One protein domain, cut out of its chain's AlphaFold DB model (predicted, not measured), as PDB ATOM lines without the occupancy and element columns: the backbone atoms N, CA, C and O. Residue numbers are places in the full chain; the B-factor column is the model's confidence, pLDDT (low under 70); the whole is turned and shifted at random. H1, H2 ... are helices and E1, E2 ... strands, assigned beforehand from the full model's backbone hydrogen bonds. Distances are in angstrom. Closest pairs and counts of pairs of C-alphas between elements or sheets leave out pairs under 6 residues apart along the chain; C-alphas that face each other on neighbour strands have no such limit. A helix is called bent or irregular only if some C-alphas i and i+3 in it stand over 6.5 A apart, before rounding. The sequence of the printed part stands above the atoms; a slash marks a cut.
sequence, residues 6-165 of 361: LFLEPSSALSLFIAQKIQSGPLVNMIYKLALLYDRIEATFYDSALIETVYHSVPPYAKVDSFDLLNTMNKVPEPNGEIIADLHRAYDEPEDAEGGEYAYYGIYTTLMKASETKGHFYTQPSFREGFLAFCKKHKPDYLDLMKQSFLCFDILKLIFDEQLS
ATOM      1  N   LEU A   6       5.269  32.015  14.959       89.06
ATOM      2  CA  LEU A   6       4.105  32.796  15.340       89.06
ATOM      3  C   LEU A   6       3.900  32.738  16.845       89.06
ATOM      4  O   LEU A   6       3.867  31.659  17.420       89.06
ATOM      5  N   PHE A   7       3.659  33.889  17.448       88.56
ATOM      6  CA  PHE A   7       3.283  34.028  18.838       88.56
ATOM      7  C   PHE A   7       1.805  34.392  18.923       88.56
ATOM      8  O   PHE A   7       1.374  35.407  18.374       88.56
ATOM      9  N   LEU A   8       1.019  33.552  19.582       83.25
ATOM     10  CA  LEU A   8      -0.383  33.817  19.848       83.25
ATOM     11  C   LEU A   8      -0.505  34.604  21.145       83.25
ATOM     12  O   LEU A   8       0.029  34.227  22.191       83.25
ATOM     13  N   GLU A   9      -1.264  35.682  21.063       82.75
ATOM     14  CA  GLU A   9      -1.853  36.316  22.225       82.75
ATOM     15  C   GLU A   9      -2.705  35.292  23.005       82.75
ATOM     16  O   GLU A   9      -3.367  34.460  22.376       82.75
ATOM     17  N   PRO A  10      -2.695  35.284  24.344       73.88
ATOM     18  CA  PRO A  10      -3.227  34.142  25.090       73.88
ATOM     19  C   PRO A  10      -4.745  33.912  24.948       73.88
ATOM     20  O   PRO A  10      -5.165  32.759  24.827       73.88
ATOM     21  N   SER A  11      -5.577  34.958  24.878       72.88
ATOM     22  CA  SER A  11      -7.027  34.828  24.634       72.88
ATOM     23  C   SER A  11      -7.310  34.318  23.219       72.88
ATOM     24  O   SER A  11      -8.165  33.448  23.000       72.88
ATOM     25  N   SER A  12      -6.528  34.790  22.244       75.69
ATOM     26  CA  SER A  12      -6.515  34.259  20.881       75.69
ATOM     27  C   SER A  12      -6.134  32.784  20.845       75.69
ATOM     28  O   SER A  12      -6.784  32.001  20.153       75.69
ATOM     29  N   ALA A  13      -5.110  32.402  21.603       73.31
ATOM     30  CA  ALA A  13      -4.641  31.036  21.704       73.31
ATOM     31  C   ALA A  13      -5.736  30.135  22.283       73.31
ATOM     32  O   ALA A  13      -6.145  29.181  21.623       73.31
ATOM     33  N   LEU A  14      -6.297  30.497  23.442       69.62
ATOM     34  CA  LEU A  14      -7.395  29.769  24.077       69.62
ATOM     35  C   LEU A  14      -8.555  29.532  23.102       69.62
ATOM     36  O   LEU A  14      -9.010  28.404  22.926       69.62
ATOM     37  N   SER A  15      -8.986  30.583  22.409       70.50
ATOM     38  CA  SER A  15     -10.091  30.497  21.454       70.50
ATOM     39  C   SER A  15      -9.784  29.595  20.258       70.50
ATOM     40  O   SER A  15     -10.646  28.827  19.836       70.50
ATOM     41  N   LEU A  16      -8.569  29.672  19.701       69.12
ATOM     42  CA  LEU A  16      -8.151  28.820  18.587       69.12
ATOM     43  C   LEU A  16      -8.109  27.348  19.024       69.12
ATOM     44  O   LEU A  16      -8.680  26.491  18.353       69.12
ATOM     45  N   PHE A  17      -7.523  27.041  20.180       69.56
ATOM     46  CA  PHE A  17      -7.427  25.657  20.651       69.56
ATOM     47  C   PHE A  17      -8.777  25.071  21.083       69.56
ATOM     48  O   PHE A  17      -9.048  23.900  20.807       69.56
ATOM     49  N   ILE A  18      -9.672  25.880  21.663       65.31
ATOM     50  CA  ILE A  18     -11.067  25.476  21.886       65.31
ATOM     51  C   ILE A  18     -11.751  25.185  20.548       65.31
ATOM     52  O   ILE A  18     -12.356  24.121  20.408       65.31
ATOM     53  N   ALA A  19     -11.628  26.082  19.561       64.19
ATOM     54  CA  ALA A  19     -12.223  25.900  18.238       64.19
ATOM     55  C   ALA A  19     -11.752  24.591  17.584       64.19
ATOM     56  O   ALA A  19     -12.562  23.827  17.064       64.19
ATOM     57  N   GLN A  20     -10.454  24.287  17.675       62.94
ATOM     58  CA  GLN A  20      -9.884  23.032  17.185       62.94
ATOM     59  C   GLN A  20     -10.530  21.807  17.843       62.94
ATOM     60  O   GLN A  20     -10.872  20.848  17.152       62.94
ATOM     61  N   LYS A  21     -10.726  21.840  19.167       61.44
ATOM     62  CA  LYS A  21     -11.327  20.737  19.931       61.44
ATOM     63  C   LYS A  21     -12.778  20.469  19.529       61.44
ATOM     64  O   LYS A  21     -13.199  19.317  19.511       61.44
ATOM     65  N   ILE A  22     -13.530  21.515  19.196       55.34
ATOM     66  CA  ILE A  22     -14.933  21.402  18.772       55.34
ATOM     67  C   ILE A  22     -15.094  21.184  17.260       55.34
ATOM     68  O   ILE A  22     -16.231  21.088  16.804       55.34
ATOM     69  N   GLN A  23     -13.988  21.136  16.498       56.59
ATOM     70  CA  GLN A  23     -13.924  20.925  15.039       56.59
ATOM     71  C   GLN A  23     -14.963  21.722  14.234       56.59
ATOM     72  O   GLN A  23     -15.434  21.277  13.192       56.59
ATOM     73  N   SER A  24     -15.347  22.906  14.711       48.75
ATOM     74  CA  SER A  24     -16.438  23.663  14.110       48.75
ATOM     75  C   SER A  24     -16.178  25.161  14.151       48.75
ATOM     76  O   SER A  24     -15.708  25.735  15.134       48.75
ATOM     77  N   GLY A  25     -16.508  25.801  13.031       59.47
ATOM     78  CA  GLY A  25     -16.558  27.248  12.890       59.47
ATOM     79  C   GLY A  25     -15.340  27.900  12.214       59.47
ATOM     80  O   GLY A  25     -14.331  27.255  11.932       59.47
ATOM     81  N   PRO A  26     -15.419  29.221  11.959       59.62
ATOM     82  CA  PRO A  26     -14.419  29.974  11.190       59.62
ATOM     83  C   PRO A  26     -13.008  30.004  11.805       59.62
ATOM     84  O   PRO A  26     -12.032  30.256  11.098       59.62
ATOM     85  N   LEU A  27     -12.892  29.770  13.118       62.41
ATOM     86  CA  LEU A  27     -11.630  29.822  13.863       62.41
ATOM     87  C   LEU A  27     -10.738  28.595  13.623       62.41
ATOM     88  O   LEU A  27      -9.517  28.737  13.604       62.41
ATOM     89  N   VAL A  28     -11.317  27.420  13.354       62.81
ATOM     90  CA  VAL A  28     -10.552  26.213  12.990       62.81
ATOM     91  C   VAL A  28      -9.785  26.450  11.693       62.81
ATOM     92  O   VAL A  28      -8.583  26.203  11.623       62.81
ATOM     93  N   ASN A  29     -10.451  27.033  10.694       69.50
ATOM     94  CA  ASN A  29      -9.848  27.367   9.404       69.50
ATOM     95  C   ASN A  29      -8.636  28.289   9.575       69.50
ATOM     96  O   ASN A  29      -7.683  28.196   8.806       69.50
ATOM     97  N   MET A  30      -8.656  29.169  10.579       75.19
ATOM     98  CA  MET A  30      -7.534  30.060  10.851       75.19
ATOM     99  C   MET A  30      -6.287  29.287  11.290       75.19
ATOM    100  O   MET A  30      -5.212  29.573  10.782       75.19
ATOM    101  N   ILE A  31      -6.404  28.266  12.144       72.81
ATOM    102  CA  ILE A  31      -5.241  27.487  12.612       72.81
ATOM    103  C   ILE A  31      -4.515  26.821  11.445       72.81
ATOM    104  O   ILE A  31      -3.292  26.888  11.366       72.81
ATOM    105  N   TYR A  32      -5.254  26.236  10.502       75.19
ATOM    106  CA  TYR A  32      -4.655  25.614   9.320       75.19
ATOM    107  C   TYR A  32      -3.970  26.637   8.410       75.19
ATOM    108  O   TYR A  32      -2.856  26.398   7.943       75.19
ATOM    109  N   LYS A  33      -4.590  27.808   8.212       82.31
ATOM    110  CA  LYS A  33      -3.973  28.928   7.484       82.31
ATOM    111  C   LYS A  33      -2.669  29.371   8.162       82.31
ATOM    112  O   LYS A  33      -1.661  29.571   7.486       82.31
ATOM    113  N   LEU A  34      -2.662  29.474   9.492       82.50
ATOM    114  CA  LEU A  34      -1.479  29.834  10.277       82.50
ATOM    115  C   LEU A  34      -0.393  28.750  10.209       82.50
ATOM    116  O   LEU A  34       0.774  29.085  10.044       82.50
ATOM    117  N   ALA A  35      -0.753  27.467  10.250       78.75
ATOM    118  CA  ALA A  35       0.196  26.356  10.133       78.75
ATOM    119  C   ALA A  35       0.859  26.267   8.744       78.75
ATOM    120  O   ALA A  35       1.987  25.787   8.619       78.75
ATOM    121  N   LEU A  36       0.192  26.753   7.692       82.44
ATOM    122  CA  LEU A  36       0.801  26.915   6.368       82.44
ATOM    123  C   LEU A  36       1.795  28.084   6.330       82.44
ATOM    124  O   LEU A  36       2.815  27.995   5.648       82.44
ATOM    125  N   LEU A  37       1.526  29.161   7.073       87.81
ATOM    126  CA  LEU A  37       2.370  30.359   7.097       87.81
ATOM    127  C   LEU A  37       3.551  30.264   8.084       87.81
ATOM    128  O   LEU A  37       4.598  30.865   7.852       87.81
ATOM    129  N   TYR A  38       3.438  29.484   9.156       86.25
ATOM    130  CA  TYR A  38       4.444  29.410  10.219       86.25
ATOM    131  C   TYR A  38       4.921  27.981  10.461       86.25
ATOM    132  O   TYR A  38       4.184  27.014  10.290       86.25
ATOM    133  N   ASP A  39       6.191  27.840  10.823       82.00
ATOM    134  CA  ASP A  39       6.823  26.553  11.138       82.00
ATOM    135  C   ASP A  39       6.577  26.151  12.584       82.00
ATOM    136  O   ASP A  39       6.452  24.966  12.889       82.00
ATOM    137  N   ARG A  40       6.443  27.155  13.452       79.94
ATOM    138  CA  ARG A  40       6.147  26.982  14.864       79.94
ATOM    139  C   ARG A  40       5.129  28.012  15.315       79.94
ATOM    140  O   ARG A  40       5.228  29.185  14.964       79.94
ATOM    141  N   ILE A  41       4.160  27.563  16.097       77.94
ATOM    142  CA  ILE A  41       3.197  28.419  16.785       77.94
ATOM    143  C   ILE A  41       3.462  28.257  18.283       77.94
ATOM    144  O   ILE A  41       3.478  27.133  18.782       77.94
ATOM    145  N   GLU A  42       3.685  29.370  18.968       79.56
ATOM    146  CA  GLU A  42       3.929  29.480  20.403       79.56
ATOM    147  C   GLU A  42       2.847  30.348  21.043       79.56
ATOM    148  O   GLU A  42       2.288  31.235  20.406       79.56
ATOM    149  N   ALA A  43       2.556  30.113  22.315       74.81
ATOM    150  CA  ALA A  43       1.604  30.904  23.080       74.81
ATOM    151  C   ALA A  43       2.037  30.925  24.546       74.81
ATOM    152  O   ALA A  43       2.556  29.929  25.050       74.81
ATOM    153  N   THR A  44       1.814  32.044  25.229       68.38
ATOM    154  CA  THR A  44       1.888  32.097  26.695       68.38
ATOM    155  C   THR A  44       0.479  31.950  27.260       68.38
ATOM    156  O   THR A  44      -0.486  32.326  26.602       68.38
ATOM    157  N   PHE A  45       0.339  31.379  28.456       62.12
ATOM    158  CA  PHE A  45      -0.954  31.254  29.130       62.12
ATOM    159  C   PHE A  45      -0.904  31.867  30.511       62.12
ATOM    160  O   PHE A  45       0.121  31.824  31.186       62.12
ATOM    161  N   TYR A  46      -2.050  32.408  30.906       57.50
ATOM    162  CA  TYR A  46      -2.263  33.043  32.197       57.50
ATOM    163  C   TYR A  46      -2.478  32.036  33.333       57.50
ATOM    164  O   TYR A  46      -2.282  32.392  34.488       57.50
ATOM    165  N   ASP A  47      -2.841  30.786  33.016       53.72
ATOM    166  CA  ASP A  47      -3.177  29.763  34.008       53.72
ATOM    167  C   ASP A  47      -2.715  28.358  33.575       53.72
ATOM    168  O   ASP A  47      -3.128  27.836  32.536       53.72
ATOM    169  N   SER A  48      -1.871  27.730  34.399       47.53
ATOM    170  CA  SER A  48      -1.378  26.362  34.213       47.53
ATOM    171  C   SER A  48      -2.465  25.286  34.324       47.53
ATOM    172  O   SER A  48      -2.332  24.236  33.701       47.53
ATOM    173  N   ALA A  49      -3.558  25.527  35.056       48.97
ATOM    174  CA  ALA A  49      -4.670  24.576  35.170       48.97
ATOM    175  C   ALA A  49      -5.510  24.510  33.876       48.97
ATOM    176  O   ALA A  49      -5.983  23.443  33.463       48.97
ATOM    177  N   LEU A  50      -5.641  25.647  33.184       49.66
ATOM    178  CA  LEU A  50      -6.232  25.733  31.846       49.66
ATOM    179  C   LEU A  50      -5.368  25.021  30.797       49.66
ATOM    180  O   LEU A  50      -5.917  24.411  29.874       49.66
ATOM    181  N   ILE A  51      -4.038  25.029  30.973       50.12
ATOM    182  CA  ILE A  51      -3.113  24.259  30.133       50.12
ATOM    183  C   ILE A  51      -3.451  22.764  30.228       50.12
ATOM    184  O   ILE A  51      -3.772  22.153  29.214       50.12
ATOM    185  N   GLU A  52      -3.483  22.170  31.422       44.34
ATOM    186  CA  GLU A  52      -3.702  20.720  31.564       44.34
ATOM    187  C   GLU A  52      -5.063  20.246  31.016       44.34
ATOM    188  O   GLU A  52      -5.156  19.206  30.361       44.34
ATOM    189  N   THR A  53      -6.122  21.034  31.225       48.22
ATOM    190  CA  THR A  53      -7.506  20.633  30.910       48.22
ATOM    191  C   THR A  53      -7.861  20.789  29.423       48.22
ATOM    192  O   THR A  53      -8.704  20.060  28.883       48.22
ATOM    193  N   VAL A  54      -7.233  21.749  28.736       47.28
ATOM    194  CA  VAL A  54      -7.501  22.041  27.320       47.28
ATOM    195  C   VAL A  54      -6.467  21.380  26.403       47.28
ATOM    196  O   VAL A  54      -6.855  20.929  25.326       47.28
ATOM    197  N   TYR A  55      -5.199  21.234  26.821       49.88
ATOM    198  CA  TYR A  55      -4.097  20.877  25.913       49.88
ATOM    199  C   TYR A  55      -3.717  19.416  25.799       49.88
ATOM    200  O   TYR A  55      -3.328  19.006  24.706       49.88
ATOM    201  N   HIS A  56      -3.826  18.607  26.855       46.81
ATOM    202  CA  HIS A  56      -3.412  17.198  26.763       46.81
ATOM    203  C   HIS A  56      -4.259  16.375  25.769       46.81
ATOM    204  O   HIS A  56      -3.963  15.210  25.519       46.81
ATOM    205  N   SER A  57      -5.286  16.987  25.167       40.06
ATOM    206  CA  SER A  57      -6.188  16.392  24.177       40.06
ATOM    207  C   SER A  57      -6.084  16.998  22.763       40.06
ATOM    208  O   SER A  57      -6.839  16.572  21.891       40.06
ATOM    209  N   VAL A  58      -5.224  17.998  22.511       41.84
ATOM    210  CA  VAL A  58      -5.150  18.706  21.212       41.84
ATOM    211  C   VAL A  58      -3.910  18.250  20.417       41.84
ATOM    212  O   VAL A  58      -2.798  18.354  20.933       41.84
ATOM    213  N   PRO A  59      -4.050  17.747  19.168       39.59
ATOM    214  CA  PRO A  59      -2.916  17.296  18.353       39.59
ATOM    215  C   PRO A  59      -1.878  18.406  18.104       39.59
ATOM    216  O   PRO A  59      -2.262  19.568  17.923       39.59
ATOM    217  N   PRO A  60      -0.574  18.075  18.027       44.06
ATOM    218  CA  PRO A  60       0.491  19.064  18.032       44.06
ATOM    219  C   PRO A  60       0.671  19.662  16.633       44.06
ATOM    220  O   PRO A  60       1.374  19.112  15.790       44.06
ATOM    221  N   TYR A  61       0.055  20.815  16.385       43.38
ATOM    222  CA  TYR A  61       0.480  21.726  15.309       43.38
ATOM    223  C   TYR A  61       1.323  22.895  15.840       43.38
ATOM    224  O   TYR A  61       1.836  23.702  15.070       43.38
ATOM    225  N   ALA A  62       1.451  22.990  17.164       48.03
ATOM    226  CA  ALA A  62       2.084  24.077  17.886       48.03
ATOM    227  C   ALA A  62       2.923  23.480  19.018       48.03
ATOM    228  O   ALA A  62       2.425  22.656  19.790       48.03
ATOM    229  N   LYS A  63       4.192  23.883  19.123       48.16
ATOM    230  CA  LYS A  63       4.978  23.622  20.327       48.16
ATOM    231  C   LYS A  63       4.592  24.704  21.324       48.16
ATOM    232  O   LYS A  63       5.021  25.847  21.200       48.16
ATOM    233  N   VAL A  64       3.740  24.352  22.278       48.62
ATOM    234  CA  VAL A  64       3.410  25.248  23.384       48.62
ATOM    235  C   VAL A  64       4.531  25.146  24.398       48.62
ATOM    236  O   VAL A  64       4.534  24.274  25.262       48.62
ATOM    237  N   ASP A  65       5.522  26.014  24.242       49.94
ATOM    238  CA  ASP A  65       6.523  26.200  25.277       49.94
ATOM    239  C   ASP A  65       5.894  27.053  26.383       49.94
ATOM    240  O   ASP A  65       5.670  28.257  26.221       49.94
ATOM    241  N   SER A  66       5.594  26.425  27.525       46.59
ATOM    242  CA  SER A  66       5.395  27.164  28.766       46.59
ATOM    243  C   SER A  66       6.737  27.790  29.112       46.59
ATOM    244  O   SER A  66       7.650  27.170  29.653       46.59
ATOM    245  N   PHE A  67       6.915  29.042  28.724       53.28
ATOM    246  CA  PHE A  67       8.042  29.770  29.254       53.28
ATOM    247  C   PHE A  67       7.821  29.985  30.738       53.28
ATOM    248  O   PHE A  67       6.700  30.251  31.164       53.28
ATOM    249  N   ASP A  68       8.904  29.899  31.496       56.75
ATOM    250  CA  ASP A  68       8.912  30.241  32.905       56.75
ATOM    251  C   ASP A  68       8.510  31.717  33.063       56.75
ATOM    252  O   ASP A  68       9.310  32.652  32.909       56.75
ATOM    253  N   LEU A  69       7.203  31.915  33.244       58.94
ATOM    254  CA  LEU A  69       6.552  33.214  33.325       58.94
ATOM    255  C   LEU A  69       7.146  33.975  34.505       58.94
ATOM    256  O   LEU A  69       7.450  35.147  34.352       58.94
ATOM    257  N   LEU A  70       7.469  33.286  35.604       61.09
ATOM    258  CA  LEU A  70       8.106  33.865  36.787       61.09
ATOM    259  C   LEU A  70       9.484  34.459  36.458       61.09
ATOM    260  O   LEU A  70       9.777  35.597  36.822       61.09
ATOM    261  N   ASN A  71      10.309  33.739  35.696       61.19
ATOM    262  CA  ASN A  71      11.616  34.248  35.264       61.19
ATOM    263  C   ASN A  71      11.523  35.411  34.263       61.19
ATOM    264  O   ASN A  71      12.458  36.210  34.148       61.19
ATOM    265  N   THR A  72      10.409  35.518  33.536       64.44
ATOM    266  CA  THR A  72      10.203  36.571  32.536       64.44
ATOM    267  C   THR A  72       9.489  37.795  33.119       64.44
ATOM    268  O   THR A  72       9.831  38.910  32.742       64.44
ATOM    269  N   MET A  73       8.594  37.610  34.095       67.31
ATOM    270  CA  MET A  73       7.882  38.662  34.834       67.31
ATOM    271  C   MET A  73       8.847  39.636  35.501       67.31
ATOM    272  O   MET A  73       8.631  40.836  35.432       67.31
ATOM    273  N   ASN A  74       9.978  39.146  36.017       71.06
ATOM    274  CA  ASN A  74      11.028  39.995  36.592       71.06
ATOM    275  C   ASN A  74      11.649  40.987  35.586       71.06
ATOM    276  O   ASN A  74      12.325  41.930  35.988       71.06
ATOM    277  N   LYS A  75      11.462  40.769  34.276       75.94
ATOM    278  CA  LYS A  75      11.911  41.668  33.200       75.94
ATOM    279  C   LYS A  75      10.796  42.587  32.693       75.94
ATOM    280  O   LYS A  75      11.064  43.462  31.870       75.94
ATOM    281  N   VAL A  76       9.556  42.377  33.135       81.81
ATOM    282  CA  VAL A  76       8.386  43.146  32.714       81.81
ATOM    283  C   VAL A  76       8.091  44.218  33.765       81.81
ATOM    284  O   VAL A  76       7.961  43.883  34.939       81.81
ATOM    285  N   PRO A  77       7.961  45.501  33.383       84.88
ATOM    286  CA  PRO A  77       7.565  46.545  34.325       84.88
ATOM    287  C   PRO A  77       6.175  46.265  34.892       84.88
ATOM    288  O   PRO A  77       5.270  45.980  34.104       84.88
ATOM    289  N   GLU A  78       6.005  46.403  36.208       86.50
ATOM    290  CA  GLU A  78       4.702  46.249  36.864       86.50
ATOM    291  C   GLU A  78       3.652  47.174  36.220       86.50
ATOM    292  O   GLU A  78       3.936  48.355  35.969       86.50
ATOM    293  N   PRO A  79       2.451  46.661  35.905       89.25
ATOM    294  CA  PRO A  79       1.385  47.496  35.383       89.25
ATOM    295  C   PRO A  79       0.821  48.386  36.494       89.25
ATOM    296  O   PRO A  79       0.711  47.983  37.648       89.25
ATOM    297  N   ASN A  80       0.411  49.599  36.136       90.62
ATOM    298  CA  ASN A  80      -0.425  50.422  37.002       90.62
ATOM    299  C   ASN A  80      -1.910  50.227  36.639       90.62
ATOM    300  O   ASN A  80      -2.237  49.669  35.590       90.62
ATOM    301  N   GLY A  81      -2.818  50.728  37.482       88.56
ATOM    302  CA  GLY A  81      -4.261  50.583  37.254       88.56
ATOM    303  C   GLY A  81      -4.754  51.169  35.923       88.56
ATOM    304  O   GLY A  81      -5.701  50.650  35.344       88.56
ATOM    305  N   GLU A  82      -4.091  52.200  35.389       92.00
ATOM    306  CA  GLU A  82      -4.430  52.776  34.082       92.00
ATOM    307  C   GLU A  82      -4.108  51.811  32.931       92.00
ATOM    308  O   GLU A  82      -4.927  51.634  32.031       92.00
ATOM    309  N   ILE A  83      -2.941  51.160  32.971       92.00
ATOM    310  CA  ILE A  83      -2.536  50.149  31.987       92.00
ATOM    311  C   ILE A  83      -3.521  48.981  31.994       92.00
ATOM    312  O   ILE A  83      -3.912  48.519  30.925       92.00
ATOM    313  N   ILE A  84      -3.934  48.522  33.179       89.69
ATOM    314  CA  ILE A  84      -4.901  47.424  33.309       89.69
ATOM    315  C   ILE A  84      -6.271  47.826  32.759       89.69
ATOM    316  O   ILE A  84      -6.836  47.095  31.951       89.69
ATOM    317  N   ALA A  85      -6.769  49.015  33.101       89.31
ATOM    318  CA  ALA A  85      -8.039  49.508  32.572       89.31
ATOM    319  C   ALA A  85      -8.009  49.671  31.040       89.31
ATOM    320  O   ALA A  85      -8.963  49.323  30.347       89.31
ATOM    321  N   ASP A  86      -6.906  50.173  30.479       91.75
ATOM    322  CA  ASP A  86      -6.720  50.247  29.026       91.75
ATOM    323  C   ASP A  86      -6.648  48.871  28.367       91.75
ATOM    324  O   ASP A  86      -7.098  48.716  27.233       91.75
ATOM    325  N   LEU A  87      -6.086  47.885  29.066       88.69
ATOM    326  CA  LEU A  87      -6.030  46.516  28.589       88.69
ATOM    327  C   LEU A  87      -7.424  45.889  28.557       88.69
ATOM    328  O   LEU A  87      -7.815  45.390  27.509       88.69
ATOM    329  N   HIS A  88      -8.207  45.997  29.633       85.62
ATOM    330  CA  HIS A  88      -9.594  45.516  29.642       85.62
ATOM    331  C   HIS A  88     -10.407  46.157  28.510       85.62
ATOM    332  O   HIS A  88     -11.062  45.459  27.738       85.62
ATOM    333  N   ARG A  89     -10.261  47.474  28.295       88.19
ATOM    334  CA  ARG A  89     -10.892  48.169  27.160       88.19
ATOM    335  C   ARG A  89     -10.435  47.659  25.795       88.19
ATOM    336  O   ARG A  89     -11.220  47.683  24.854       88.19
ATOM    337  N   ALA A  90      -9.183  47.228  25.654       86.94
ATOM    338  CA  ALA A  90      -8.676  46.691  24.394       86.94
ATOM    339  C   ALA A  90      -9.313  45.342  24.014       86.94
ATOM    340  O   ALA A  90      -9.366  45.020  22.825       86.94
ATOM    341  N   TYR A  91      -9.793  44.591  25.007       81.31
ATOM    342  CA  TYR A  91     -10.400  43.266  24.857       81.31
ATOM    343  C   TYR A  91     -11.910  43.243  25.135       81.31
ATOM    344  O   TYR A  91     -12.502  42.168  25.175       81.31
ATOM    345  N   ASP A  92     -12.541  44.414  25.278       82.75
ATOM    346  CA  ASP A  92     -13.955  44.563  25.649       82.75
ATOM    347  C   ASP A  92     -14.325  43.832  26.965       82.75
ATOM    348  O   ASP A  92     -15.428  43.303  27.120       82.75
ATOM    349  N   GLU A  93     -13.401  43.806  27.928       78.31
ATOM    350  CA  GLU A  93     -13.589  43.212  29.256       78.31
ATOM    351  C   GLU A  93     -14.088  44.252  30.283       78.31
ATOM    352  O   GLU A  93     -13.787  45.446  30.156       78.31
ATOM    353  N   PRO A  94     -14.850  43.837  31.316       76.94
ATOM    354  CA  PRO A  94     -15.221  44.710  32.430       76.94
ATOM    355  C   PRO A  94     -13.993  45.316  33.126       76.94
ATOM    356  O   PRO A  94     -12.987  44.639  33.314       76.94
ATOM    357  N   GLU A  95     -14.072  46.579  33.561       74.06
ATOM    358  CA  GLU A  95     -12.944  47.241  34.243       74.06
ATOM    359  C   GLU A  95     -12.538  46.533  35.548       74.06
ATOM    360  O   GLU A  95     -11.369  46.584  35.926       74.06
ATOM    361  N   ASP A  96     -13.479  45.845  36.196       72.31
ATOM    362  CA  ASP A  96     -13.313  45.068  37.425       72.31
ATOM    363  C   ASP A  96     -13.034  43.574  37.188       72.31
ATOM    364  O   ASP A  96     -13.035  42.795  38.143       72.31
ATOM    365  N   ALA A  97     -12.788  43.159  35.941       71.50
ATOM    366  CA  ALA A  97     -12.426  41.781  35.638       71.50
ATOM    367  C   ALA A  97     -11.155  41.368  36.400       71.50
ATOM    368  O   ALA A  97     -10.122  42.044  36.374       71.50
ATOM    369  N   GLU A  98     -11.228  40.234  37.096       70.19
ATOM    370  CA  GLU A  98     -10.057  39.649  37.739       70.19
ATOM    371  C   GLU A  98      -9.066  39.152  36.677       70.19
ATOM    372  O   GLU A  98      -9.451  38.611  35.642       70.19
ATOM    373  N   GLY A  99      -7.769  39.296  36.953       70.69
ATOM    374  CA  GLY A  99      -6.718  38.719  36.113       70.69
ATOM    375  C   GLY A  99      -6.052  39.668  35.114       70.69
ATOM    376  O   GLY A  99      -5.118  39.241  34.437       70.69
ATOM    377  N   GLY A 100      -6.431  40.950  35.072       76.12
ATOM    378  CA  GLY A 100      -5.812  41.948  34.188       76.12
ATOM    379  C   GLY A 100      -4.284  42.059  34.315       76.12
ATOM    380  O   GLY A 100      -3.581  42.228  33.319       76.12
ATOM    381  N   GLU A 101      -3.730  41.892  35.521       79.19
ATOM    382  CA  GLU A 101      -2.273  41.868  35.730       79.19
ATOM    383  C   GLU A 101      -1.611  40.681  35.023       79.19
ATOM    384  O   GLU A 101      -0.635  40.856  34.289       79.19
ATOM    385  N   TYR A 102      -2.169  39.478  35.173       74.69
ATOM    386  CA  TYR A 102      -1.700  38.297  34.448       74.69
ATOM    387  C   TYR A 102      -1.859  38.490  32.939       74.69
ATOM    388  O   TYR A 102      -0.920  38.191  32.193       74.69
ATOM    389  N   ALA A 103      -2.990  39.068  32.509       77.31
ATOM    390  CA  ALA A 103      -3.269  39.415  31.119       77.31
ATOM    391  C   ALA A 103      -2.142  40.265  30.514       77.31
ATOM    392  O   ALA A 103      -1.570  39.932  29.465       77.31
ATOM    393  N   TYR A 104      -1.756  41.313  31.244       85.06
ATOM    394  CA  TYR A 104      -0.660  42.207  30.899       85.06
ATOM    395  C   TYR A 104       0.687  41.475  30.822       85.06
ATOM    396  O   TYR A 104       1.397  41.617  29.821       85.06
ATOM    397  N   TYR A 105       1.040  40.660  31.822       81.69
ATOM    398  CA  TYR A 105       2.318  39.939  31.833       81.69
ATOM    399  C   TYR A 105       2.448  38.945  30.677       81.69
ATOM    400  O   TYR A 105       3.512  38.877  30.049       81.69
ATOM    401  N   GLY A 106       1.386  38.200  30.354       80.00
ATOM    402  CA  GLY A 106       1.409  37.276  29.218       80.00
ATOM    403  C   GLY A 106       1.521  38.017  27.887       80.00
ATOM    404  O   GLY A 106       2.396  37.688  27.089       80.00
ATOM    405  N   ILE A 107       0.743  39.085  27.671       85.62
ATOM    406  CA  ILE A 107       0.832  39.898  26.445       85.62
ATOM    407  C   ILE A 107       2.223  40.502  26.282       85.62
ATOM    408  O   ILE A 107       2.830  40.367  25.217       85.62
ATOM    409  N   TYR A 108       2.756  41.134  27.330       87.00
ATOM    410  CA  TYR A 108       4.071  41.765  27.270       87.00
ATOM    411  C   TYR A 108       5.165  40.738  26.972       87.00
ATOM    412  O   TYR A 108       6.018  40.969  26.116       87.00
ATOM    413  N   THR A 109       5.120  39.584  27.637       83.44
ATOM    414  CA  THR A 109       6.087  38.503  27.421       83.44
ATOM    415  C   THR A 109       6.025  37.970  25.991       83.44
ATOM    416  O   THR A 109       7.066  37.758  25.366       83.44
ATOM    417  N   THR A 110       4.819  37.782  25.452       86.12
ATOM    418  CA  THR A 110       4.602  37.328  24.074       86.12
ATOM    419  C   THR A 110       5.137  38.345  23.063       86.12
ATOM    420  O   THR A 110       5.846  37.962  22.134       86.12
ATOM    421  N   LEU A 111       4.868  39.640  23.262       90.06
ATOM    422  CA  LEU A 111       5.386  40.719  22.411       90.06
ATOM    423  C   LEU A 111       6.916  40.796  22.443       90.06
ATOM    424  O   LEU A 111       7.555  40.866  21.392       90.06
ATOM    425  N   MET A 112       7.504  40.734  23.639       87.94
ATOM    426  CA  MET A 112       8.951  40.763  23.829       87.94
ATOM    427  C   MET A 112       9.623  39.606  23.079       87.94
ATOM    428  O   MET A 112      10.569  39.828  22.328       87.94
ATOM    429  N   LYS A 113       9.086  38.387  23.192       86.25
ATOM    430  CA  LYS A 113       9.636  37.209  22.502       86.25
ATOM    431  C   LYS A 113       9.458  37.247  21.002       86.25
ATOM    432  O   LYS A 113      10.394  36.907  20.276       86.25
ATOM    433  N   ALA A 114       8.297  37.688  20.528       90.38
ATOM    434  CA  ALA A 114       8.080  37.906  19.106       90.38
ATOM    435  C   ALA A 114       9.112  38.900  18.547       90.38
ATOM    436  O   ALA A 114       9.700  38.646  17.499       90.38
ATOM    437  N   SER A 115       9.419  39.967  19.287       90.62
ATOM    438  CA  SER A 115      10.463  40.924  18.915       90.62
ATOM    439  C   SER A 115      11.876  40.314  18.941       90.62
ATOM    440  O   SER A 115      12.605  40.417  17.955       90.62
ATOM    441  N   GLU A 116      12.270  39.640  20.028       88.69
ATOM    442  CA  GLU A 116      13.601  39.023  20.196       88.69
ATOM    443  C   GLU A 116      13.907  37.974  19.118       88.69
ATOM    444  O   GLU A 116      15.020  37.903  18.592       88.69
ATOM    445  N   THR A 117      12.906  37.170  18.763       87.00
ATOM    446  CA  THR A 117      13.035  36.080  17.784       87.00
ATOM    447  C   THR A 117      12.770  36.520  16.346       87.00
ATOM    448  O   THR A 117      12.926  35.716  15.427       87.00
ATOM    449  N   LYS A 118      12.382  37.787  16.127       88.94
ATOM    450  CA  LYS A 118      11.860  38.284  14.840       88.94
ATOM    451  C   LYS A 118      10.678  37.441  14.330       88.94
ATOM    452  O   LYS A 118      10.543  37.197  13.128       88.94
ATOM    453  N   GLY A 119       9.865  36.951  15.263       91.00
ATOM    454  CA  GLY A 119       8.612  36.262  14.998       91.00
ATOM    455  C   GLY A 119       7.486  37.233  14.652       91.00
ATOM    456  O   GLY A 119       7.695  38.430  14.487       91.00
ATOM    457  N   HIS A 120       6.275  36.700  14.532       92.56
ATOM    458  CA  HIS A 120       5.060  37.492  14.326       92.56
ATOM    459  C   HIS A 120       4.109  37.307  15.500       92.56
ATOM    460  O   HIS A 120       4.197  36.317  16.218       92.56
ATOM    461  N   PHE A 121       3.181  38.238  15.674       92.50
ATOM    462  CA  PHE A 121       2.222  38.235  16.771       92.50
ATOM    463  C   PHE A 121       0.793  38.196  16.240       92.50
ATOM    464  O   PHE A 121       0.401  39.064  15.462       92.50
ATOM    465  N   TYR A 122       0.003  37.224  16.681       89.56
ATOM    466  CA  TYR A 122      -1.409  37.115  16.337       89.56
ATOM    467  C   TYR A 122      -2.289  37.580  17.492       89.56
ATOM    468  O   TYR A 122      -2.196  37.060  18.600       89.56
ATOM    469  N   THR A 123      -3.203  38.492  17.173       87.12
ATOM    470  CA  THR A 123      -4.393  38.794  17.969       87.12
ATOM    471  C   THR A 123      -5.626  38.565  17.102       87.12
ATOM    472  O   THR A 123      -5.565  38.706  15.873       87.12
ATOM    473  N   GLN A 124      -6.749  38.210  17.718       80.12
ATOM    474  CA  GLN A 124      -8.000  38.043  16.995       80.12
ATOM    475  C   GLN A 124      -8.404  39.325  16.254       80.12
ATOM    476  O   GLN A 124      -8.247  40.431  16.776       80.12
ATOM    477  N   PRO A 125      -8.997  39.201  15.051       81.38
ATOM    478  CA  PRO A 125      -9.432  40.361  14.278       81.38
ATOM    479  C   PRO A 125     -10.387  41.310  15.017       81.38
ATOM    480  O   PRO A 125     -10.360  42.506  14.731       81.38
ATOM    481  N   SER A 126     -11.209  40.796  15.940       80.12
ATOM    482  CA  SER A 126     -12.129  41.583  16.776       80.12
ATOM    483  C   SER A 126     -11.395  42.555  17.700       80.12
ATOM    484  O   SER A 126     -11.794  43.710  17.790       80.12
ATOM    485  N   PHE A 127     -10.288  42.130  18.308       84.75
ATOM    486  CA  PHE A 127      -9.551  42.924  19.302       84.75
ATOM    487  C   PHE A 127      -8.475  43.825  18.695       84.75
ATOM    488  O   PHE A 127      -7.864  44.637  19.380       84.75
ATOM    489  N   ARG A 128      -8.234  43.726  17.384       87.94
ATOM    490  CA  ARG A 128      -7.111  44.388  16.709       87.94
ATOM    491  C   ARG A 128      -7.064  45.905  16.898       87.94
ATOM    492  O   ARG A 128      -5.980  46.443  17.096       87.94
ATOM    493  N   GLU A 129      -8.198  46.606  16.820       89.56
ATOM    494  CA  GLU A 129      -8.211  48.072  16.984       89.56
ATOM    495  C   GLU A 129      -7.955  48.494  18.431       89.56
ATOM    496  O   GLU A 129      -7.123  49.372  18.667       89.56
ATOM    497  N   GLY A 130      -8.614  47.833  19.387       90.25
ATOM    498  CA  GLY A 130      -8.381  48.050  20.815       90.25
ATOM    499  C   GLY A 130      -6.925  47.773  21.183       90.25
ATOM    500  O   GLY A 130      -6.255  48.615  21.782       90.25
ATOM    501  N   PHE A 131      -6.387  46.651  20.707       90.88
ATOM    502  CA  PHE A 131      -4.997  46.269  20.930       90.88
ATOM    503  C   PHE A 131      -3.998  47.250  20.300       90.88
ATOM    504  O   PHE A 131      -2.994  47.600  20.918       90.88
ATOM    505  N   LEU A 132      -4.273  47.773  19.098       92.62
ATOM    506  CA  LEU A 132      -3.441  48.821  18.494       92.62
ATOM    507  C   LEU A 132      -3.458  50.112  19.305       92.62
ATOM    508  O   LEU A 132      -2.412  50.745  19.442       92.62
ATOM    509  N   ALA A 133      -4.618  50.525  19.815       93.12
ATOM    510  CA  ALA A 133      -4.719  51.697  20.676       93.12
ATOM    511  C   ALA A 133      -3.909  51.502  21.969       93.12
ATOM    512  O   ALA A 133      -3.127  52.382  22.336       93.12
ATOM    513  N   PHE A 134      -4.015  50.320  22.584       93.06
ATOM    514  CA  PHE A 134      -3.215  49.932  23.744       93.06
ATOM    515  C   PHE A 134      -1.708  49.998  23.448       93.06
ATOM    516  O   PHE A 134      -0.971  50.692  24.151       93.06
ATOM    517  N   CYS A 135      -1.237  49.358  22.371       93.44
ATOM    518  CA  CYS A 135       0.176  49.390  21.991       93.44
ATOM    519  C   CYS A 135       0.664  50.809  21.683       93.44
ATOM    520  O   CYS A 135       1.747  51.180  22.120       93.44
ATOM    521  N   LYS A 136      -0.126  51.637  20.987       93.88
ATOM    522  CA  LYS A 136       0.252  53.032  20.700       93.88
ATOM    523  C   LYS A 136       0.481  53.847  21.967       93.88
ATOM    524  O   LYS A 136       1.377  54.686  21.982       93.88
ATOM    525  N   LYS A 137      -0.329  53.617  23.002       94.69
ATOM    526  CA  LYS A 137      -0.240  54.345  24.268       94.69
ATOM    527  C   LYS A 137       0.887  53.822  25.156       94.69
ATOM    528  O   LYS A 137       1.667  54.613  25.673       94.69
ATOM    529  N   HIS A 138       0.977  52.503  25.316       92.88
ATOM    530  CA  HIS A 138       1.796  51.894  26.370       92.88
ATOM    531  C   HIS A 138       3.043  51.176  25.876       92.88
ATOM    532  O   HIS A 138       3.961  50.962  26.666       92.88
ATOM    533  N   LYS A 139       3.070  50.746  24.611       90.44
ATOM    534  CA  LYS A 139       4.128  49.896  24.039       90.44
ATOM    535  C   LYS A 139       4.439  50.251  22.570       90.44
ATOM    536  O   LYS A 139       4.320  49.387  21.694       90.44
ATOM    537  N   PRO A 140       4.820  51.510  22.274       92.56
ATOM    538  CA  PRO A 140       5.003  51.979  20.902       92.56
ATOM    539  C   PRO A 140       6.111  51.229  20.146       92.56
ATOM    540  O   PRO A 140       6.025  51.086  18.929       92.56
ATOM    541  N   ASP A 141       7.099  50.678  20.854       92.56
ATOM    542  CA  ASP A 141       8.221  49.940  20.256       92.56
ATOM    543  C   ASP A 141       7.782  48.670  19.506       92.56
ATOM    544  O   ASP A 141       8.461  48.220  18.584       92.56
ATOM    545  N   TYR A 142       6.619  48.100  19.843       92.38
ATOM    546  CA  TYR A 142       6.090  46.911  19.166       92.38
ATOM    547  C   TYR A 142       5.189  47.238  17.969       92.38
ATOM    548  O   TYR A 142       4.658  46.328  17.331       92.38
ATOM    549  N   LEU A 143       4.998  48.515  17.627       92.06
ATOM    550  CA  LEU A 143       4.096  48.910  16.546       92.06
ATOM    551  C   LEU A 143       4.538  48.396  15.172       92.06
ATOM    552  O   LEU A 143       3.683  47.988  14.386       92.06
ATOM    553  N   ASP A 144       5.837  48.360  14.883       91.00
ATOM    554  CA  ASP A 144       6.335  47.821  13.612       91.00
ATOM    555  C   ASP A 144       6.134  46.303  13.518       91.00
ATOM    556  O   ASP A 144       5.696  45.796  12.481       91.00
ATOM    557  N   LEU A 145       6.350  45.587  14.627       92.31
ATOM    558  CA  LEU A 145       6.038  44.161  14.745       92.31
ATOM    559  C   LEU A 145       4.542  43.902  14.501       92.31
ATOM    560  O   LEU A 145       4.185  42.999  13.738       92.31
ATOM    561  N   MET A 146       3.661  44.704  15.115       91.81
ATOM    562  CA  MET A 146       2.211  44.592  14.914       91.81
ATOM    563  C   MET A 146       1.844  44.837  13.460       91.81
ATOM    564  O   MET A 146       1.100  44.058  12.873       91.81
ATOM    565  N   LYS A 147       2.403  45.886  12.855       91.00
ATOM    566  CA  LYS A 147       2.158  46.229  11.455       91.00
ATOM    567  C   LYS A 147       2.516  45.073  10.526       91.00
ATOM    568  O   LYS A 147       1.680  44.676   9.718       91.00
ATOM    569  N   GLN A 148       3.718  44.512  10.655       90.31
ATOM    570  CA  GLN A 148       4.147  43.386   9.823       90.31
ATOM    571  C   GLN A 148       3.252  42.158  10.025       90.31
ATOM    572  O   GLN A 148       2.767  41.585   9.052       90.31
ATOM    573  N   SER A 149       2.964  41.802  11.279       92.31
ATOM    574  CA  SER A 149       2.095  40.663  11.614       92.31
ATOM    575  C   SER A 149       0.709  40.807  10.999       92.31
ATOM    576  O   SER A 149       0.215  39.917  10.313       92.31
ATOM    577  N   PHE A 150       0.108  41.976  11.167       92.25
ATOM    578  CA  PHE A 150      -1.238  42.270  10.711       92.25
ATOM    579  C   PHE A 150      -1.373  42.303   9.192       92.25
ATOM    580  O   PHE A 150      -2.359  41.791   8.660       92.25
ATOM    581  N   LEU A 151      -0.371  42.834   8.489       92.00
ATOM    582  CA  LEU A 151      -0.331  42.779   7.032       92.00
ATOM    583  C   LEU A 151      -0.189  41.338   6.527       92.00
ATOM    584  O   LEU A 151      -0.923  40.956   5.619       92.00
ATOM    585  N   CYS A 152       0.674  40.517   7.136       92.38
ATOM    586  CA  CYS A 152       0.791  39.097   6.785       92.38
ATOM    587  C   CYS A 152      -0.557  38.367   6.908       92.38
ATOM    588  O   CYS A 152      -0.939  37.640   5.990       92.38
ATOM    589  N   PHE A 153      -1.311  38.591   7.991       90.00
ATOM    590  CA  PHE A 153      -2.624  37.958   8.165       90.00
ATOM    591  C   PHE A 153      -3.679  38.475   7.196       90.00
ATOM    592  O   PHE A 153      -4.482  37.683   6.706       90.00
ATOM    593  N   ASP A 154      -3.695  39.774   6.898       91.50
ATOM    594  CA  ASP A 154      -4.645  40.323   5.932       91.50
ATOM    595  C   ASP A 154      -4.369  39.805   4.516       91.50
ATOM    596  O   ASP A 154      -5.314  39.479   3.799       91.50
ATOM    597  N   ILE A 155      -3.095  39.682   4.123       93.69
ATOM    598  CA  ILE A 155      -2.691  39.101   2.833       93.69
ATOM    599  C   ILE A 155      -3.075  37.621   2.778       93.69
ATOM    600  O   ILE A 155      -3.679  37.177   1.801       93.69
ATOM    601  N   LEU A 156      -2.778  36.867   3.841       92.31
ATOM    602  CA  LEU A 156      -3.164  35.462   3.959       92.31
ATOM    603  C   LEU A 156      -4.682  35.309   3.829       92.31
ATOM    604  O   LEU A 156      -5.159  34.497   3.040       92.31
ATOM    605  N   LYS A 157      -5.451  36.121   4.558       88.69
ATOM    606  CA  LYS A 157      -6.910  36.113   4.489       88.69
ATOM    607  C   LYS A 157      -7.405  36.438   3.080       88.69
ATOM    608  O   LYS A 157      -8.224  35.690   2.569       88.69
ATOM    609  N   LEU A 158      -6.876  37.482   2.441       91.38
ATOM    610  CA  LEU A 158      -7.237  37.868   1.075       91.38
ATOM    611  C   LEU A 158      -7.026  36.714   0.084       91.38
ATOM    612  O   LEU A 158      -7.919  36.396  -0.695       91.38
ATOM    613  N   ILE A 159      -5.867  36.052   0.139       91.75
ATOM    614  CA  ILE A 159      -5.558  34.912  -0.733       91.75
ATOM    615  C   ILE A 159      -6.502  33.744  -0.454       91.75
ATOM    616  O   ILE A 159      -7.007  33.135  -1.393       91.75
ATOM    617  N   PHE A 160      -6.786  33.432   0.808       87.25
ATOM    618  CA  PHE A 160      -7.708  32.343   1.114       87.25
ATOM    619  C   PHE A 160      -9.151  32.645   0.714       87.25
ATOM    620  O   PHE A 160      -9.832  31.759   0.210       87.25
ATOM    621  N   ASP A 161      -9.606  33.875   0.917       85.31
ATOM    622  CA  ASP A 161     -10.981  34.268   0.626       85.31
ATOM    623  C   ASP A 161     -11.223  34.370  -0.894       85.31
ATOM    624  O   ASP A 161     -12.313  34.043  -1.358       85.31
ATOM    625  N   GLU A 162     -10.218  34.776  -1.683       87.50
ATOM    626  CA  GLU A 162     -10.382  35.022  -3.126       87.50
ATOM    627  C   GLU A 162      -9.778  33.941  -4.030       87.50
ATOM    628  O   GLU A 162     -10.323  33.651  -5.091       87.50
ATOM    629  N   GLN A 163      -8.639  33.361  -3.648       84.06
ATOM    630  CA  GLN A 163      -7.903  32.401  -4.478       84.06
ATOM    631  C   GLN A 163      -8.118  30.957  -4.020       84.06
ATOM    632  O   GLN A 163      -8.074  30.057  -4.852       84.06
ATOM    633  N   LEU A 164      -8.357  30.724  -2.726       80.69
ATOM    634  CA  LEU A 164      -8.510  29.389  -2.128       80.69
ATOM    635  C   LEU A 164      -9.866  29.229  -1.425       80.69
ATOM    636  O   LEU A 164      -9.954  28.563  -0.396       80.69
ATOM    637  N   SER A 165     -10.932  29.822  -1.969       76.56
ATOM    638  CA  SER A 165     -12.257  29.851  -1.327       76.56
ATOM    639  C   SER A 165     -12.841  28.457  -1.056       76.56
ATOM    640  O   SER A 165     -13.624  28.290  -0.126       76.56
TER     641      SER A 165
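AT A GLANCE: This is residues 6 to 165 of the 361 residues of an uncharacterized protein of Candidatus Bathyarchaeota archaeon (UniProt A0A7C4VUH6). A very small parallel sheet of three short strands sits near the middle, with helices round it: H6 packs over one face, H1 stands up from the opposite face, and the long H8 runs past the edge strand E3. H7 folds back beside H8 as a helical hairpin, H5 lies beside H7, and H3, H4 and the long loop of residues 56 to 68 lie farther out. The printed part has 160 residues, with eight named helices and three named strands in the order E1 H1 H2 E2 H3 H4 H5 H6 E3 H7 H8; the sheet's order is E2 E1 E3, all parallel. The class is mostly helix, and the whole is compact, with a radius of gyration of the C-alphas of 15.4 A and spans of 45 by 33 by 31 A.

IN THESE COORDINATES: Find C-alpha 6 at (4.105, 32.796, 15.340), where strand E1, residues 6 to 8, begins. From there go on to helix H1, residues 10 to 21, 16.5 A long, and H2, residues 26 to 37, 17.3 A long. Strand E2 is residues 40 to 43, 10.2 A long, and H3 is residues 48 to 55, 10.3 A long. H4 is short, residues 69 to 73, and H5, residues 81 to 90, is 14.1 A long. Look for C-alpha 100 at (-5.812, 41.948, 34.188): H6 runs from there to residue 117, 25.7 A. Strand E3, residues 120 to 122, comes next, then H7, residues 128 to 138, 15.1 A long. H8, residues 140 to 162, covers 33.2 A and ends with C-alpha 162 at (-10.382, 35.022, -3.126); it is irregular, with C-alphas 141 and 144 7.2 A apart.

HOW THE PARTS SIT: Begin at the inner strand E1. Beside E2 it runs parallel at 24 degrees, with N 8 and O 42 within hydrogen-bond range at 2.8 A; beside E3 it runs parallel at 30 degrees, with N 7 and O 120 at 2.8 A. E1, H1 H2 and E2 form a strand-helix-strand unit, two parallel neighbour strands with helices between, and its crossover is right-handed. H6 is on the sheet at a height of 9.4 A, over E1 and along the strands, at 2 degrees to E1 on the local plane. H1 is on the opposite face and stands up from the sheet, its line rising 56 degrees. H2 only grazes the sheet with residues 31 to 37, and H8 only grazes it with residues 142 to 153; the closest C-alphas of E3 and H8, His 120 and Ser 149, are 5.1 A apart. H6 is the hub: it touches H4 at Tyr 105 and Met 73, 6.4 A between C-alphas, H5 at Gly 100 and Ile 84, 5.6 A, and H8 at Ser 115 and Leu 145, 6.9 A. H5 and H7 touch, with the C-alphas of Ala 90 and Gly 130 3.8 A apart, at a shallow tilt of 21 degrees, opposite ways. H7 and H8 form a helical hairpin at a shallow tilt of 12 degrees, opposite ways, closest at Cys 135 and Leu 143, 6.7 A between C-alphas. H1 touches H2, about perpendicular at 75 degrees, closest at Gln 20 and Val 28, 5.3 A between C-alphas, and only just touches H3, with 3 pairs of C-alphas within 8 A, closest at Ile 18 and Val 54, 7.4 A. H3 and H4 are apart. Every O i to N i+4 pair is within hydrogen-bond range in H1, H3, H4, H5, H6 and H7; in H2 it is 6 of 8 and in H8 17 of 19.

THE WHOLE: The two C-alphas farthest apart are those of Asn 74 and Gln 163, 45.9 A. The printed part has no cut. The link from H3 to H4, 13 residues, is long. Mean pLDDT of the printed part is 76.8; look for values under 70 at residue 14, residues 16 to 29 and residues 44 to 73.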